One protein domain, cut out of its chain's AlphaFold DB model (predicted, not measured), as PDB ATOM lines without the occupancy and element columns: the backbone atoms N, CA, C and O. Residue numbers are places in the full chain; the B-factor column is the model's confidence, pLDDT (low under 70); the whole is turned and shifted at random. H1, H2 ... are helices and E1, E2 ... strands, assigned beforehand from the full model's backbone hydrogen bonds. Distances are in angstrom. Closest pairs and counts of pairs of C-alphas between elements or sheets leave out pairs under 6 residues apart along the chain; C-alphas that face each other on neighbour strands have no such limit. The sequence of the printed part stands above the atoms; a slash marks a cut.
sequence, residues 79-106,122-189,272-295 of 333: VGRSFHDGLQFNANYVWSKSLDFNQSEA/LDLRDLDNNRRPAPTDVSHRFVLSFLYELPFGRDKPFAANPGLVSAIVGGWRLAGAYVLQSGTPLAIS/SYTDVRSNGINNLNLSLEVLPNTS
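AT A GLANCE: This is residues 79 to 106, 122 to 189 and 272 to 295 of the 333 residues of an uncharacterized protein of Luteitalea sp (UniProt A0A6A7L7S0). A long, narrow ribbon of five antiparallel strands, E1, E2, E3, E4 and E7, side by side, runs along the length of the model, with both faces bare of named helices. At one end E2 runs on past E3, E4 and E7, and the small strand pair E5 and E6 lies beyond the ends of those three strands but not beyond the end of E2, while the short helix H1 lies past the end of E2; beyond the other end of the ribbon lie the long loop of residues 150 to 163 and the short helix H2. The printed part has 120 residues, with two named helices and seven named strands in the order E1, E2, H1, E3, H2, E4, E5, E6, E7, and its class is mostly strand. The whole is extended, a rod spanning 82 by 25 by 24 A, with a radius of gyration of the C-alphas of 23.7 A.

HOW THE PARTS SIT: E1, residues 79 to 84, is an edge strand and forms a hairpin with E2, residues 87 to 100; N 81 and O 89 are 2.9 A apart, within hydrogen-bond range. E2 is antiparallel to E3, residues 140 to 149, at 173 degrees between directions, with N 90 and O 145 at 2.8 A. E3 is antiparallel to E4, residues 172 to 181, at 178 degrees, with N 144 and O 178 at 2.8 A. E4 is antiparallel to the other edge strand, E7, residues 281 to 290, at 172 degrees, with N 177 and O 285 at 2.9 A. This sheet is twisted, its C-alphas lying up to 5.3 A off its best plane. Residues 99 to 100 of E2 also pair, antiparallel, with residues 132 to 133. H1, residues 127 to 130, is not on the sheet; its closest C-alpha to E2 is that of Asn 130, 7.7 A from that of Asp 100. H2, residues 164 to 168, is not on the sheet either. E5, residues 185 to 187, is antiparallel to E6, residues 272 to 277, at 126 degrees, with N 186 and O 276 at 2.9 A. E5 and E6 are both apart from E2 and E3. H1 is too short for an O i to N i+4 pair; in H2, 0 of 1 such pairs is within range, against 2 of 2 O i to N i+3 pairs.

IN THESE COORDINATES: E1 begins at C-alpha 79, (-17.630, 29.919, 39.227). E2 is 41.8 A long and ends at C-alpha 100, (-25.731, 56.417, 26.789). E3 is 29.6 A long, and E4 and E7 are each 29.9 A. E7 ends at C-alpha 290, (6.230, 27.322, 51.444).

THE WHOLE: The two C-alphas farthest apart are those of Arg 125 and Gly 163, 82.1 A. Residues 107 to 121 are not printed, a gap of 18.2 A between C-alphas 106 and 122; residues 190 to 271 are not printed, a gap of 9.3 A between C-alphas 189 and 272. The link from E3 to H2, 14 residues, is long. Mean pLDDT of the printed part is 81.8; residues 102 to 106, 153 to 155, 157 to 170, 189 and 291 to 295 are under 70.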
ATOM      1  N   VAL A  79     -17.978  31.323  39.031       98.12
ATOM      2  CA  VAL A  79     -17.630  29.919  39.227       98.12
ATOM      3  C   VAL A  79     -16.601  29.848  40.339       98.12
ATOM      4  O   VAL A  79     -15.491  30.367  40.222       98.12
ATOM      5  N   GLY A  80     -16.974  29.198  41.432       97.31
ATOM      6  CA  GLY A  80     -16.117  29.012  42.590       97.31
ATOM      7  C   GLY A  80     -15.930  27.542  42.910       97.31
ATOM      8  O   GLY A  80     -16.864  26.747  42.813       97.31
ATOM      9  N   ARG A  81     -14.725  27.198  43.353       96.88
ATOM     10  CA  ARG A  81     -14.432  25.924  43.999       96.88
ATOM     11  C   ARG A  81     -13.715  26.192  45.314       96.88
ATOM     12  O   ARG A  81     -12.636  26.786  45.321       96.88
ATOM     13  N   SER A  82     -14.311  25.736  46.413       95.94
ATOM     14  CA  SER A  82     -13.665  25.695  47.729       95.94
ATOM     15  C   SER A  82     -12.458  24.756  47.714       95.94
ATOM     16  O   SER A  82     -12.404  23.837  46.898       95.94
ATOM     17  N   PHE A  83     -11.506  24.973  48.623       93.50
ATOM     18  CA  PHE A  83     -10.262  24.203  48.657       93.50
ATOM     19  C   PHE A  83     -10.524  22.696  48.799       93.50
ATOM     20  O   PHE A  83     -11.035  22.241  49.821       93.50
ATOM     21  N   HIS A  84     -10.173  21.933  47.764       91.38
ATOM     22  CA  HIS A  84     -10.299  20.477  47.717       91.38
ATOM     23  C   HIS A  84      -9.235  19.901  46.778       91.38
ATOM     24  O   HIS A  84      -8.983  20.478  45.721       91.38
ATOM     25  N   ASP A  85      -8.619  18.777  47.151       87.38
ATOM     26  CA  ASP A  85      -7.502  18.142  46.425       87.38
ATOM     27  C   ASP A  85      -6.368  19.110  46.045       87.38
ATOM     28  O   ASP A  85      -5.754  18.995  44.988       87.38
ATOM     29  N   GLY A  86      -6.096  20.096  46.903       88.56
ATOM     30  CA  GLY A  86      -5.034  21.072  46.676       88.56
ATOM     31  C   GLY A  86      -5.412  22.253  45.782       88.56
ATOM     32  O   GLY A  86      -4.563  23.105  45.570       88.56
ATOM     33  N   LEU A  87      -6.645  22.369  45.278       93.19
ATOM     34  CA  LEU A  87      -7.065  23.507  44.453       93.19
ATOM     35  C   LEU A  87      -8.242  24.262  45.076       93.19
ATOM     36  O   LEU A  87      -9.275  23.683  45.408       93.19
ATOM     37  N   GLN A  88      -8.105  25.582  45.137       96.88
ATOM     38  CA  GLN A  88      -9.188  26.537  45.344       96.88
ATOM     39  C   GLN A  88      -9.140  27.576  44.232       96.88
ATOM     40  O   GLN A  88      -8.064  28.058  43.880       96.88
ATOM     41  N   PHE A  89     -10.295  27.969  43.703       97.81
ATOM     42  CA  PHE A  89     -10.356  29.099  42.784       97.81
ATOM     43  C   PHE A  89     -11.703  29.813  42.825       97.81
ATOM     44  O   PHE A  89     -12.727  29.253  43.218       97.81
ATOM     45  N   ASN A  90     -11.695  31.062  42.378       98.31
ATOM     46  CA  ASN A  90     -12.880  31.837  42.079       98.31
ATOM     47  C   ASN A  90     -12.671  32.585  40.760       98.31
ATOM     48  O   ASN A  90     -11.711  33.338  40.614       98.31
ATOM     49  N   ALA A  91     -13.563  32.350  39.808       98.19
ATOM     50  CA  ALA A  91     -13.574  32.974  38.499       98.19
ATOM     51  C   ALA A  91     -14.857  33.792  38.343       98.19
ATOM     52  O   ALA A  91     -15.956  33.288  38.570       98.19
ATOM     53  N   ASN A  92     -14.709  35.049  37.939       98.31
ATOM     54  CA  ASN A  92     -15.800  35.967  37.652       98.31
ATOM     55  C   ASN A  92     -15.675  36.433  36.215       98.31
ATOM     56  O   ASN A  92     -14.615  36.909  35.812       98.31
ATOM     57  N   TYR A  93     -16.762  36.342  35.467       98.00
ATOM     58  CA  TYR A  93     -16.867  36.909  34.137       98.00
ATOM     59  C   TYR A  93     -18.085  37.816  34.069       98.00
ATOM     60  O   TYR A  93     -19.195  37.402  34.399       98.00
ATOM     61  N   VAL A  94     -17.868  39.046  33.623       97.50
ATOM     62  CA  VAL A  94     -18.924  40.008  33.340       97.50
ATOM     63  C   VAL A  94     -18.837  40.367  31.870       97.50
ATOM     64  O   VAL A  94     -17.813  40.877  31.408       97.50
ATOM     65  N   TRP A  95     -19.919  40.101  31.149       97.00
ATOM     66  CA  TRP A  95     -20.202  40.784  29.898       97.00
ATOM     67  C   TRP A  95     -21.116  41.964  30.195       97.00
ATOM     68  O   TRP A  95     -22.071  41.817  30.963       97.00
ATOM     69  N   SER A  96     -20.845  43.119  29.597       93.94
ATOM     70  CA  SER A  96     -21.756  44.253  29.687       93.94
ATOM     71  C   SER A  96     -21.843  45.063  28.400       93.94
ATOM     72  O   SER A  96     -20.980  44.985  27.529       93.94
ATOM     73  N   LYS A  97     -22.939  45.799  28.260       93.94
ATOM     74  CA  LYS A  97     -23.149  46.787  27.213       93.94
ATOM     75  C   LYS A  97     -23.876  47.966  27.833       93.94
ATOM     76  O   LYS A  97     -25.063  47.872  28.141       93.94
ATOM     77  N   SER A  98     -23.139  49.050  28.009       91.38
ATOM     78  CA  SER A  98     -23.632  50.340  28.464       91.38
ATOM     79  C   SER A  98     -23.804  51.268  27.264       91.38
ATOM     80  O   SER A  98     -22.847  51.525  26.528       91.38
ATOM     81  N   LEU A  99     -25.027  51.739  27.041       89.69
ATOM     82  CA  LEU A  99     -25.372  52.744  26.041       89.69
ATOM     83  C   LEU A  99     -25.838  54.006  26.740       89.69
ATOM     84  O   LEU A  99     -26.513  53.952  27.764       89.69
ATOM     85  N   ASP A 100     -25.509  55.139  26.149       83.38
ATOM     86  CA  ASP A 100     -25.731  56.417  26.789       83.38
ATOM     87  C   ASP A 100     -26.007  57.512  25.764       83.38
ATOM     88  O   ASP A 100     -25.504  57.460  24.639       83.38
ATOM     89  N   PHE A 101     -26.826  58.478  26.161       78.00
ATOM     90  CA  PHE A 101     -27.272  59.591  25.333       78.00
ATOM     91  C   PHE A 101     -26.286  60.761  25.371       78.00
ATOM     92  O   PHE A 101     -25.972  61.385  24.359       78.00
ATOM     93  N   ASN A 102     -25.752  61.064  26.549       67.38
ATOM     94  CA  ASN A 102     -24.766  62.111  26.771       67.38
ATOM     95  C   ASN A 102     -23.923  61.743  27.989       67.38
ATOM     96  O   ASN A 102     -24.437  61.104  28.882       67.38
ATOM     97  N   GLN A 103     -22.649  62.156  28.005       59.09
ATOM     98  CA  GLN A 103     -21.647  61.808  29.031       59.09
ATOM     99  C   GLN A 103     -22.197  61.171  30.330       59.09
ATOM    100  O   GLN A 103     -22.623  61.871  31.242       59.09
ATOM    101  N   SER A 104     -22.061  59.856  30.452       49.78
ATOM    102  CA  SER A 104     -22.004  59.162  31.732       49.78
ATOM    103  C   SER A 104     -20.617  59.381  32.308       49.78
ATOM    104  O   SER A 104     -19.606  59.159  31.632       49.78
ATOM    105  N   GLU A 105     -20.569  59.835  33.552       46.56
ATOM    106  CA  GLU A 105     -19.343  60.067  34.298       46.56
ATOM    107  C   GLU A 105     -18.484  58.791  34.326       46.56
ATOM    108  O   GLU A 105     -18.843  57.778  34.929       46.56
ATOM    109  N   ALA A 106     -17.328  58.831  33.660       42.03
ATOM    110  CA  ALA A 106     -16.289  57.839  33.868       42.03
ATOM    111  C   ALA A 106     -15.463  58.228  35.082       42.03
ATOM    112  O   ALA A 106     -14.442  58.901  34.962       42.03
ATOM    113  N   LEU A 122     -24.547  67.497  21.408       73.44
ATOM    114  CA  LEU A 122     -25.769  66.735  21.166       73.44
ATOM    115  C   LEU A 122     -26.233  67.021  19.738       73.44
ATOM    116  O   LEU A 122     -26.335  68.185  19.339       73.44
ATOM    117  N   ASP A 123     -26.502  65.973  18.970       78.44
ATOM    118  CA  ASP A 123     -27.213  66.169  17.720       78.44
ATOM    119  C   ASP A 123     -28.677  66.394  18.066       78.44
ATOM    120  O   ASP A 123     -29.411  65.469  18.394       78.44
ATOM    121  N   LEU A 124     -29.063  67.668  18.088       78.19
ATOM    122  CA  LEU A 124     -30.430  68.098  18.361       78.19
ATOM    123  C   LEU A 124     -31.340  67.948  17.137       78.19
ATOM    124  O   LEU A 124     -32.544  68.167  17.251       78.19
ATOM    125  N   ARG A 125     -30.778  67.637  15.961       80.19
ATOM    126  CA  ARG A 125     -31.547  67.399  14.735       80.19
ATOM    127  C   ARG A 125     -31.988  65.951  14.641       80.19
ATOM    128  O   ARG A 125     -33.087  65.698  14.157       80.19
ATOM    129  N   ASP A 126     -31.130  65.049  15.096       84.31
ATOM    130  CA  ASP A 126     -31.403  63.626  15.170       84.31
ATOM    131  C   ASP A 126     -30.888  63.063  16.497       84.31
ATOM    132  O   ASP A 126     -29.682  62.937  16.738       84.31
ATOM    133  N   LEU A 127     -31.834  62.738  17.378       83.19
ATOM    134  CA  LEU A 127     -31.509  62.237  18.702       83.19
ATOM    135  C   LEU A 127     -30.893  60.832  18.665       83.19
ATOM    136  O   LEU A 127     -30.141  60.496  19.584       83.19
ATOM    137  N   ASP A 128     -31.135  60.051  17.611       84.25
ATOM    138  CA  ASP A 128     -30.620  58.688  17.484       84.25
ATOM    139  C   ASP A 128     -29.103  58.677  17.261       84.25
ATOM    140  O   ASP A 128     -28.414  57.791  17.770       84.25
ATOM    141  N   ASN A 129     -28.542  59.729  16.650       81.44
ATOM    142  CA  ASN A 129     -27.090  59.909  16.517       81.44
ATOM    143  C   ASN A 129     -26.387  60.122  17.869       81.44
ATOM    144  O   ASN A 129     -25.155  60.127  17.949       81.44
ATOM    145  N   ASN A 130     -27.134  60.363  18.949       82.25
ATOM    146  CA  ASN A 130     -26.581  60.417  20.300       82.25
ATOM    147  C   ASN A 130     -26.434  59.019  20.922       82.25
ATOM    148  O   ASN A 130     -25.761  58.900  21.942       82.25
ATOM    149  N   ARG A 131     -26.988  57.962  20.297       86.81
ATOM    150  CA  ARG A 131     -26.934  56.586  20.811       86.81
ATOM    151  C   ARG A 131     -25.595  55.955  20.586       86.81
ATOM    152  O   ARG A 131     -25.259  55.524  19.487       86.81
ATOM    153  N   ARG A 132     -24.839  55.854  21.671       86.75
ATOM    154  CA  ARG A 132     -23.456  55.401  21.618       86.75
ATOM    155  C   ARG A 132     -23.074  54.577  22.839       86.75
ATOM    156  O   ARG A 132     -23.710  54.696  23.886       86.75
ATOM    157  N   PRO A 133     -22.021  53.753  22.734       88.94
ATOM    158  CA  PRO A 133     -21.408  53.132  23.894       88.94
ATOM    159  C   PRO A 133     -20.951  54.188  24.898       88.94
ATOM    160  O   PRO A 133     -20.278  55.158  24.523       88.94
ATOM    161  N   ALA A 134     -21.300  53.976  26.164       85.69
ATOM    162  CA  ALA A 134     -20.898  54.860  27.244       85.69
ATOM    163  C   ALA A 134     -19.360  54.905  27.357       85.69
ATOM    164  O   ALA A 134     -18.703  53.877  27.172       85.69
ATOM    165  N   PRO A 135     -18.753  56.046  27.732       80.19
ATOM    166  CA  PRO A 135     -17.305  56.134  27.961       80.19
ATOM    167  C   PRO A 135     -16.789  55.171  29.046       80.19
ATOM    168  O   PRO A 135     -15.607  54.841  29.080       80.19
ATOM    169  N   THR A 136     -17.675  54.709  29.929       82.56
ATOM    170  CA  THR A 136     -17.417  53.726  30.991       82.56
ATOM    171  C   THR A 136     -17.637  52.279  30.580       82.56
ATOM    172  O   THR A 136     -17.429  51.382  31.397       82.56
ATOM    173  N   ASP A 137     -18.079  52.021  29.350       88.69
ATOM    174  CA  ASP A 137     -18.458  50.679  28.936       88.69
ATOM    175  C   ASP A 137     -17.248  49.739  28.898       88.69
ATOM    176  O   ASP A 137     -16.369  49.841  28.040       88.69
ATOM    177  N   VAL A 138     -17.226  48.765  29.802       91.94
ATOM    178  CA  VAL A 138     -16.255  47.674  29.803       91.94
ATOM    179  C   VAL A 138     -16.984  46.405  29.386       91.94
ATOM    180  O   VAL A 138     -17.594  45.722  30.211       91.94
ATOM    181  N   SER A 139     -16.930  46.083  28.092       93.44
ATOM    182  CA  SER A 139     -17.747  44.995  27.554       93.44
ATOM    183  C   SER A 139     -17.401  43.626  28.108       93.44
ATOM    184  O   SER A 139     -18.286  42.787  28.233       93.44
ATOM    185  N   HIS A 140     -16.135  43.390  28.445       96.12
ATOM    186  CA  HIS A 140     -15.691  42.117  28.989       96.12
ATOM    187  C   HIS A 140     -14.737  42.343  30.150       96.12
ATOM    188  O   HIS A 140     -13.715  43.017  30.003       96.12
ATOM    189  N   ARG A 141     -15.036  41.728  31.292       96.56
ATOM    190  CA  ARG A 141     -14.130  41.672  32.435       96.56
ATOM    191  C   ARG A 141     -14.111  40.268  33.012       96.56
ATOM    192  O   ARG A 141     -15.129  39.756  33.460       96.56
ATOM    193  N   PHE A 142     -12.931  39.672  33.018       98.12
ATOM    194  CA  PHE A 142     -12.637  38.388  33.620       98.12
ATOM    195  C   PHE A 142     -11.655  38.575  34.774       98.12
ATOM    196  O   PHE A 142     -10.621  39.227  34.619       98.12
ATOM    197  N   VAL A 143     -11.981  38.004  35.930       98.12
ATOM    198  CA  VAL A 143     -11.114  37.982  37.110       98.12
ATOM    199  C   VAL A 143     -11.049  36.557  37.633       98.12
ATOM    200  O   VAL A 143     -12.074  35.990  38.004       98.12
ATOM    201  N   LEU A 144      -9.849  35.994  37.693       98.12
ATOM    202  CA  LEU A 144      -9.577  34.682  38.264       98.12
ATOM    203  C   LEU A 144      -8.629  34.838  39.446       98.12
ATOM    204  O   LEU A 144      -7.532  35.357  39.286       98.12
ATOM    205  N   SER A 145      -9.018  34.312  40.598       97.94
ATOM    206  CA  SER A 145      -8.138  34.132  41.749       97.94
ATOM    207  C   SER A 145      -8.030  32.647  42.049       97.94
ATOM    208  O   SER A 145      -9.051  31.964  42.121       97.94
ATOM    209  N   PHE A 146      -6.819  32.130  42.230       96.69
ATOM    210  CA  PHE A 146      -6.606  30.718  42.528       96.69
ATOM    211  C   PHE A 146      -5.504  30.507  43.562       96.69
ATOM    212  O   PHE A 146      -4.592  31.318  43.709       96.69
ATOM    213  N   LEU A 147      -5.611  29.388  44.270       95.69
ATOM    214  CA  LEU A 147      -4.615  28.845  45.177       95.69
ATOM    215  C   LEU A 147      -4.463  27.363  44.850       95.69
ATOM    216  O   LEU A 147      -5.428  26.603  44.928       95.69
ATOM    217  N   TYR A 148      -3.253  26.963  44.491       93.00
ATOM    218  CA  TYR A 148      -2.906  25.599  44.146       93.00
ATOM    219  C   TYR A 148      -1.755  25.105  45.021       93.00
ATOM    220  O   TYR A 148      -0.651  25.642  44.993       93.00
ATOM    221  N   GLU A 149      -2.012  24.083  45.821       89.75
ATOM    222  CA  GLU A 149      -1.002  23.353  46.569       89.75
ATOM    223  C   GLU A 149      -0.305  22.373  45.626       89.75
ATOM    224  O   GLU A 149      -0.932  21.475  45.061       89.75
ATOM    225  N   LEU A 150       1.001  22.556  45.446       84.69
ATOM    226  CA  LEU A 150       1.772  21.711  44.550       84.69
ATOM    227  C   LEU A 150       1.796  20.267  45.083       84.69
ATOM    228  O   LEU A 150       1.937  20.048  46.288       84.69
ATOM    229  N   PRO A 151       1.704  19.258  44.203       75.94
ATOM    230  CA  PRO A 151       1.535  17.862  44.601       75.94
ATOM    231  C   PRO A 151       2.857  17.182  45.018       75.94
ATOM    232  O   PRO A 151       3.036  15.983  44.796       75.94
ATOM    233  N   PHE A 152       3.777  17.936  45.627       74.31
ATOM    234  CA  PHE A 152       5.072  17.472  46.125       74.31
ATOM    235  C   PHE A 152       5.085  17.434  47.660       74.31
ATOM    236  O   PHE A 152       4.475  18.276  48.320       74.31
ATOM    237  N   GLY A 153       5.801  16.466  48.238       64.88
ATOM    238  CA  GLY A 153       5.918  16.282  49.689       64.88
ATOM    239  C   GLY A 153       5.359  14.948  50.188       64.88
ATOM    240  O   GLY A 153       4.903  14.113  49.406       64.88
ATOM    241  N   ARG A 154       5.439  14.731  51.504       57.94
ATOM    242  CA  ARG A 154       4.917  13.529  52.174       57.94
ATOM    243  C   ARG A 154       3.389  13.460  52.006       57.94
ATOM    244  O   ARG A 154       2.726  14.486  52.105       57.94
ATOM    245  N   ASP A 155       2.858  12.271  51.715       65.44
ATOM    246  CA  ASP A 155       1.421  11.993  51.507       65.44
ATOM    247  C   ASP A 155       0.770  12.669  50.273       65.44
ATOM    248  O   ASP A 155      -0.454  12.770  50.181       65.44
ATOM    249  N   LYS A 156       1.573  13.106  49.288       70.12
ATOM    250  CA  LYS A 156       1.108  13.664  48.001       70.12
ATOM    251  C   LYS A 156       1.445  12.746  46.808       70.12
ATOM    252  O   LYS A 156       2.362  11.930  46.912       70.12
ATOM    253  N   PRO A 157       0.753  12.888  45.654       65.44
ATOM    254  CA  PRO A 157       0.897  11.983  44.507       65.44
ATOM    255  C   PRO A 157       2.319  11.866  43.939       65.44
ATOM    256  O   PRO A 157       2.676  10.808  43.433       65.44
ATOM    257  N   PHE A 158       3.139  12.921  44.040       63.94
ATOM    258  CA  PHE A 158       4.524  12.924  43.551       63.94
ATOM    259  C   PHE A 158       5.548  12.953  44.693       63.94
ATOM    260  O   PHE A 158       6.573  13.628  44.598       63.94
ATOM    261  N   ALA A 159       5.276  12.243  45.793       57.59
ATOM    262  CA  ALA A 159       6.210  12.109  46.907       57.59
ATOM    263  C   ALA A 159       7.575  11.570  46.430       57.59
ATOM    264  O   ALA A 159       7.732  10.383  46.140       57.59
ATOM    265  N   ALA A 160       8.589  12.438  46.365       54.16
ATOM    266  CA  ALA A 160       9.976  12.003  46.266       54.16
ATOM    267  C   ALA A 160      10.331  11.245  47.555       54.16
ATOM    268  O   ALA A 160      10.013  11.742  48.632       54.16
ATOM    269  N   ASN A 161      10.930  10.055  47.405       54.41
ATOM    270  CA  ASN A 161      11.407   9.098  48.418       54.41
ATOM    271  C   ASN A 161      11.246   9.481  49.912       54.41
ATOM    272  O   ASN A 161      11.673  10.564  50.316       54.41
ATOM    273  N   PRO A 162      10.773   8.557  50.775       51.16
ATOM    274  CA  PRO A 162      10.597   8.801  52.208       51.16
ATOM    275  C   PRO A 162      11.954   9.097  52.874       51.16
ATOM    276  O   PRO A 162      12.700   8.198  53.247       51.16
ATOM    277  N   GLY A 163      12.304  10.377  52.989       59.28
ATOM    278  CA  GLY A 163      13.598  10.838  53.489       59.28
ATOM    279  C   GLY A 163      13.651  12.357  53.655       59.28
ATOM    280  O   GLY A 163      12.678  13.052  53.363       59.28
ATOM    281  N   LEU A 164      14.796  12.880  54.113       53.06
ATOM    282  CA  LEU A 164      15.032  14.297  54.460       53.06
ATOM    283  C   LEU A 164      14.609  15.297  53.357       53.06
ATOM    284  O   LEU A 164      14.205  16.417  53.652       53.06
ATOM    285  N   VAL A 165      14.639  14.869  52.089       53.31
ATOM    286  CA  VAL A 165      14.203  15.645  50.914       53.31
ATOM    287  C   VAL A 165      12.687  15.898  50.922       53.31
ATOM    288  O   VAL A 165      12.251  17.005  50.618       53.31
ATOM    289  N   SER A 166      11.872  14.933  51.358       52.09
ATOM    290  CA  SER A 166      10.408  15.087  51.457       52.09
ATOM    291  C   SER A 166       9.964  16.132  52.497       52.09
ATOM    292  O   SER A 166       8.873  16.685  52.374       52.09
ATOM    293  N   ALA A 167      10.816  16.440  53.487       52.03
ATOM    294  CA  ALA A 167      10.567  17.450  54.519       52.03
ATOM    295  C   ALA A 167      10.925  18.884  54.076       52.03
ATOM    296  O   ALA A 167      10.385  19.837  54.628       52.03
ATOM    297  N   ILE A 168      11.806  19.034  53.080       56.22
ATOM    298  CA  ILE A 168      12.236  20.332  52.519       56.22
ATOM    299  C   ILE A 168      11.389  20.712  51.287       56.22
ATOM    300  O   ILE A 168      11.237  21.886  50.964       56.22
ATOM    301  N   VAL A 169      10.812  19.719  50.601       59.22
ATOM    302  CA  VAL A 169      10.103  19.886  49.316       59.22
ATOM    303  C   VAL A 169       8.568  19.870  49.469       59.22
ATOM    304  O   VAL A 169       7.849  20.067  48.496       59.22
ATOM    305  N   GLY A 170       8.034  19.662  50.676       61.66
ATOM    306  CA  GLY A 170       6.587  19.686  50.942       61.66
ATOM    307  C   GLY A 170       6.040  21.078  51.279       61.66
ATOM    308  O   GLY A 170       6.765  21.925  51.788       61.66
ATOM    309  N   GLY A 171       4.745  21.304  51.031       73.38
ATOM    310  CA  GLY A 171       4.029  22.498  51.511       73.38
ATOM    311  C   GLY A 171       4.087  23.723  50.596       73.38
ATOM    312  O   GLY A 171       3.721  24.818  51.027       73.38
ATOM    313  N   TRP A 172       4.525  23.556  49.346       84.62
ATOM    314  CA  TRP A 172       4.523  24.637  48.366       84.62
ATOM    315  C   TRP A 172       3.102  24.963  47.896       84.62
ATOM    316  O   TRP A 172       2.338  24.080  47.500       84.62
ATOM    317  N   ARG A 173       2.764  26.248  47.886       88.50
ATOM    318  CA  ARG A 173       1.496  26.788  47.401       88.50
ATOM    319  C   ARG A 173       1.761  27.882  46.383       88.50
ATOM    320  O   ARG A 173       2.476  28.836  46.664       88.50
ATOM    321  N   LEU A 174       1.159  27.735  45.215       92.19
ATOM    322  CA  LEU A 174       1.099  28.743  44.173       92.19
ATOM    323  C   LEU A 174      -0.230  29.482  44.302       92.19
ATOM    324  O   LEU A 174      -1.287  28.875  44.147       92.19
ATOM    325  N   ALA A 175      -0.192  30.780  44.560       94.75
ATOM    326  CA  ALA A 175      -1.365  31.632  44.464       94.75
ATOM    327  C   ALA A 175      -1.248  32.543  43.245       94.75
ATOM    328  O   ALA A 175      -0.152  32.916  42.825       94.75
ATOM    329  N   GLY A 176      -2.389  32.906  42.673       95.62
ATOM    330  CA  GLY A 176      -2.416  33.800  41.536       95.62
ATOM    331  C   GLY A 176      -3.704  34.587  41.419       95.62
ATOM    332  O   GLY A 176      -4.770  34.143  41.848       95.62
ATOM    333  N   ALA A 177      -3.584  35.761  40.809       97.19
ATOM    334  CA  ALA A 177      -4.699  36.595  40.404       97.19
ATOM    335  C   ALA A 177      -4.491  37.032  38.953       97.19
ATOM    336  O   ALA A 177      -3.458  37.610  38.615       97.19
ATOM    337  N   TYR A 178      -5.472  36.759  38.104       97.88
ATOM    338  CA  TYR A 178      -5.475  37.107  36.696       97.88
ATOM    339  C   TYR A 178      -6.656  38.024  36.391       97.88
ATOM    340  O   TYR A 178      -7.792  37.722  36.753       97.88
ATOM    341  N   VAL A 179      -6.386  39.149  35.734       97.31
ATOM    342  CA  VAL A 179      -7.391  40.121  35.304       97.31
ATOM    343  C   VAL A 179      -7.244  40.334  33.807       97.31
ATOM    344  O   VAL A 179      -6.202  40.797  33.346       97.31
ATOM    345  N   LEU A 180      -8.312  40.050  33.070       97.50
ATOM    346  CA  LEU A 180      -8.436  40.360  31.652       97.50
ATOM    347  C   LEU A 180      -9.653  41.258  31.454       97.50
ATOM    348  O   LEU A 180     -10.758  40.923  31.874       97.50
ATOM    349  N   GLN A 181      -9.462  42.412  30.835       94.81
ATOM    350  CA  GLN A 181     -10.503  43.413  30.668       94.81
ATOM    351  C   GLN A 181     -10.401  44.063  29.291       94.81
ATOM    352  O   GLN A 181      -9.307  44.433  28.874       94.81
ATOM    353  N   SER A 182     -11.528  44.278  28.619       93.50
ATOM    354  CA  SER A 182     -11.584  45.159  27.452       93.50
ATOM    355  C   SER A 182     -11.275  46.612  27.835       93.50
ATOM    356  O   SER A 182     -11.523  47.043  28.965       93.50
ATOM    357  N   GLY A 183     -10.776  47.389  26.876       89.06
ATOM    358  CA  GLY A 183     -10.703  48.839  27.031       89.06
ATOM    359  C   GLY A 183     -12.081  49.493  26.962       89.06
ATOM    360  O   GLY A 183     -13.087  48.859  26.618       89.06
ATOM    361  N   THR A 184     -12.111  50.775  27.283       89.31
ATOM    362  CA  THR A 184     -13.286  51.645  27.186       89.31
ATOM    363  C   THR A 184     -13.414  52.265  25.791       89.31
ATOM    364  O   THR A 184     -12.394  52.436  25.120       89.31
ATOM    365  N   PRO A 185     -14.626  52.614  25.321       87.56
ATOM    366  CA  PRO A 185     -14.814  53.322  24.059       87.56
ATOM    367  C   PRO A 185     -14.033  54.635  24.020       87.56
ATOM    368  O   PRO A 185     -14.021  55.392  24.991       87.56
ATOM    369  N   LEU A 186     -13.398  54.915  22.886       83.81
ATOM    370  CA  LEU A 186     -12.755  56.199  22.628       83.81
ATOM    371  C   LEU A 186     -13.711  57.097  21.852       83.81
ATOM    372  O   LEU A 186     -14.401  56.655  20.931       83.81
ATOM    373  N   ALA A 187     -13.731  58.373  22.224       78.75
ATOM    374  CA  ALA A 187     -14.421  59.376  21.440       78.75
ATOM    375  C   ALA A 187     -13.621  59.667  20.165       78.75
ATOM    376  O   ALA A 187     -12.403  59.852  20.213       78.75
ATOM    377  N   ILE A 188     -14.306  59.736  19.028       76.38
ATOM    378  CA  ILE A 188     -13.697  60.211  17.791       76.38
ATOM    379  C   ILE A 188     -13.587  61.729  17.892       76.38
ATOM    380  O   ILE A 188     -14.566  62.461  17.758       76.38
ATOM    381  N   SER A 189     -12.370  62.196  18.146       64.62
ATOM    382  CA  SER A 189     -12.000  63.608  18.187       64.62
ATOM    383  C   SER A 189     -10.855  63.852  17.210       64.62
ATOM    384  O   SER A 189      -9.923  63.051  17.163       64.62
ATOM    385  N   SER A 272     -18.811  58.009  19.642       84.50
ATOM    386  CA  SER A 272     -18.066  56.796  20.002       84.50
ATOM    387  C   SER A 272     -18.723  55.563  19.378       84.50
ATOM    388  O   SER A 272     -19.931  55.537  19.146       84.50
ATOM    389  N   TYR A 273     -17.920  54.529  19.123       87.56
ATOM    390  CA  TYR A 273     -18.349  53.267  18.510       87.56
ATOM    391  C   TYR A 273     -17.868  52.088  19.354       87.56
ATOM    392  O   TYR A 273     -16.885  52.200  20.084       87.56
ATOM    393  N   THR A 274     -18.544  50.939  19.256       88.06
ATOM    394  CA  THR A 274     -18.200  49.749  20.057       88.06
ATOM    395  C   THR A 274     -16.819  49.198  19.706       88.06
ATOM    396  O   THR A 274     -16.148  48.672  20.592       88.06
ATOM    397  N   ASP A 275     -16.390  49.373  18.458       87.56
ATOM    398  CA  ASP A 275     -15.134  48.822  17.936       87.56
ATOM    399  C   ASP A 275     -13.932  49.746  18.192       87.56
ATOM    400  O   ASP A 275     -12.785  49.307  18.189       87.56
ATOM    401  N   VAL A 276     -14.176  51.028  18.483       88.19
ATOM    402  CA  VAL A 276     -13.116  52.014  18.736       88.19
ATOM    403  C   VAL A 276     -12.901  52.133  20.239       88.19
ATOM    404  O   VAL A 276     -13.635  52.834  20.934       88.19
ATOM    405  N   ARG A 277     -11.890  51.432  20.758       88.00
ATOM    406  CA  ARG A 277     -11.615  51.318  22.199       88.00
ATOM    407  C   ARG A 277     -10.165  51.601  22.575       88.00
ATOM    408  O   ARG A 277      -9.247  51.473  21.767       88.00
ATOM    409  N   SER A 278      -9.954  51.966  23.832       86.56
ATOM    410  CA  SER A 278      -8.634  52.006  24.447       86.56
ATOM    411  C   SER A 278      -8.064  50.593  24.596       86.56
ATOM    412  O   SER A 278      -8.740  49.585  24.359       86.56
ATOM    413  N   ASN A 279      -6.796  50.505  24.988       86.31
ATOM    414  CA  ASN A 279      -6.198  49.218  25.312       86.31
ATOM    415  C   ASN A 279      -6.872  48.610  26.546       86.31
ATOM    416  O   ASN A 279      -7.205  49.301  27.509       86.31
ATOM    417  N   GLY A 280      -7.058  47.294  26.504       88.62
ATOM    418  CA  GLY A 280      -7.551  46.529  27.639       88.62
ATOM    419  C   GLY A 280      -6.517  46.356  28.750       88.62
ATOM    420  O   GLY A 280      -5.348  46.711  28.612       88.62
ATOM    421  N   ILE A 281      -6.954  45.748  29.851       91.44
ATOM    422  CA  ILE A 281      -6.076  45.296  30.934       91.44
ATOM    423  C   ILE A 281      -5.828  43.804  30.744       91.44
ATOM    424  O   ILE A 281      -6.770  43.037  30.573       91.44
ATOM    425  N   ASN A 282      -4.572  43.383  30.824       96.62
ATOM    426  CA  ASN A 282      -4.188  41.978  30.878       96.62
ATOM    427  C   ASN A 282      -3.066  41.847  31.910       96.62
ATOM    428  O   ASN A 282      -1.938  42.253  31.647       96.62
ATOM    429  N   ASN A 283      -3.401  41.376  33.110       95.56
ATOM    430  CA  ASN A 283      -2.481  41.348  34.240       95.56
ATOM    431  C   ASN A 283      -2.523  39.999  34.957       95.56
ATOM    432  O   ASN A 283      -3.601  39.516  35.297       95.56
ATOM    433  N   LEU A 284      -1.349  39.432  35.230       95.81
ATOM    434  CA  LEU A 284      -1.159  38.202  35.984       95.81
ATOM    435  C   LEU A 284      -0.202  38.462  37.149       95.81
ATOM    436  O   LEU A 284       0.971  38.758  36.941       95.81
ATOM    437  N   ASN A 285      -0.696  38.265  38.366       94.62
ATOM    438  CA  ASN A 285       0.109  38.248  39.579       94.62
ATOM    439  C   ASN A 285       0.231  36.810  40.076       94.62
ATOM    440  O   ASN A 285      -0.773  36.101  40.142       94.62
ATOM    441  N   LEU A 286       1.439  36.401  40.460       95.38
ATOM    442  CA  LEU A 286       1.723  35.080  41.014       95.38
ATOM    443  C   LEU A 286       2.550  35.221  42.291       95.38
ATOM    444  O   LEU A 286       3.471  36.036  42.349       95.38
ATOM    445  N   SER A 287       2.251  34.400  43.292       91.88
ATOM    446  CA  SER A 287       3.094  34.213  44.468       91.88
ATOM    447  C   SER A 287       3.305  32.730  44.738       91.88
ATOM    448  O   SER A 287       2.435  31.896  44.491       91.88
ATOM    449  N   LEU A 288       4.495  32.404  45.228       90.25
ATOM    450  CA  LEU A 288       4.882  31.052  45.587       90.25
ATOM    451  C   LEU A 288       5.334  31.065  47.044       90.25
ATOM    452  O   LEU A 288       6.254  31.797  47.403       90.25
ATOM    453  N   GLU A 289       4.676  30.268  47.873       85.31
ATOM    454  CA  GLU A 289       4.908  30.218  49.314       85.31
ATOM    455  C   GLU A 289       5.166  28.781  49.758       85.31
ATOM    456  O   GLU A 289       4.596  27.842  49.209       85.31
ATOM    457  N   VAL A 290       6.008  28.608  50.776       81.44
ATOM    458  CA  VAL A 290       6.230  27.322  51.444       81.44
ATOM    459  C   VAL A 290       5.712  27.445  52.860       81.44
ATOM    460  O   VAL A 290       6.132  28.342  53.589       81.44
ATOM    461  N   LEU A 291       4.827  26.541  53.264       67.06
ATOM    462  CA  LEU A 291       4.454  26.404  54.666       67.06
ATOM    463  C   LEU A 291       5.416  25.413  55.333       67.06
ATOM    464  O   LEU A 291       5.346  24.221  55.031       67.06
ATOM    465  N   PRO A 292       6.328  25.863  56.216       57.53
ATOM    466  CA  PRO A 292       7.178  24.939  56.945       57.53
ATOM    467  C   PRO A 292       6.325  24.112  57.916       57.53
ATOM    468  O   PRO A 292       5.547  24.657  58.697       57.53
ATOM    469  N   ASN A 293       6.503  22.789  57.896       55.19
ATOM    470  CA  ASN A 293       5.804  21.851  58.788       55.19
ATOM    471  C   ASN A 293       6.268  21.910  60.258       55.19
ATOM    472  O   ASN A 293       5.806  21.128  61.084       55.19
ATOM    473  N   THR A 294       7.144  22.846  60.617       44.22
ATOM    474  CA  THR A 294       7.597  23.081  61.988       44.22
ATOM    475  C   THR A 294       8.070  24.526  62.113       44.22
ATOM    476  O   THR A 294       8.927  24.952  61.351       44.22
ATOM    477  N   SER A 295       7.519  25.242  63.098       36.78
ATOM    478  CA  SER A 295       8.006  26.514  63.657       36.78
ATOM    479  C   SER A 295       8.256  27.655  62.659       36.78
ATOM    480  O   SER A 295       9.211  27.664  61.891       36.78
TER     481      SER A 295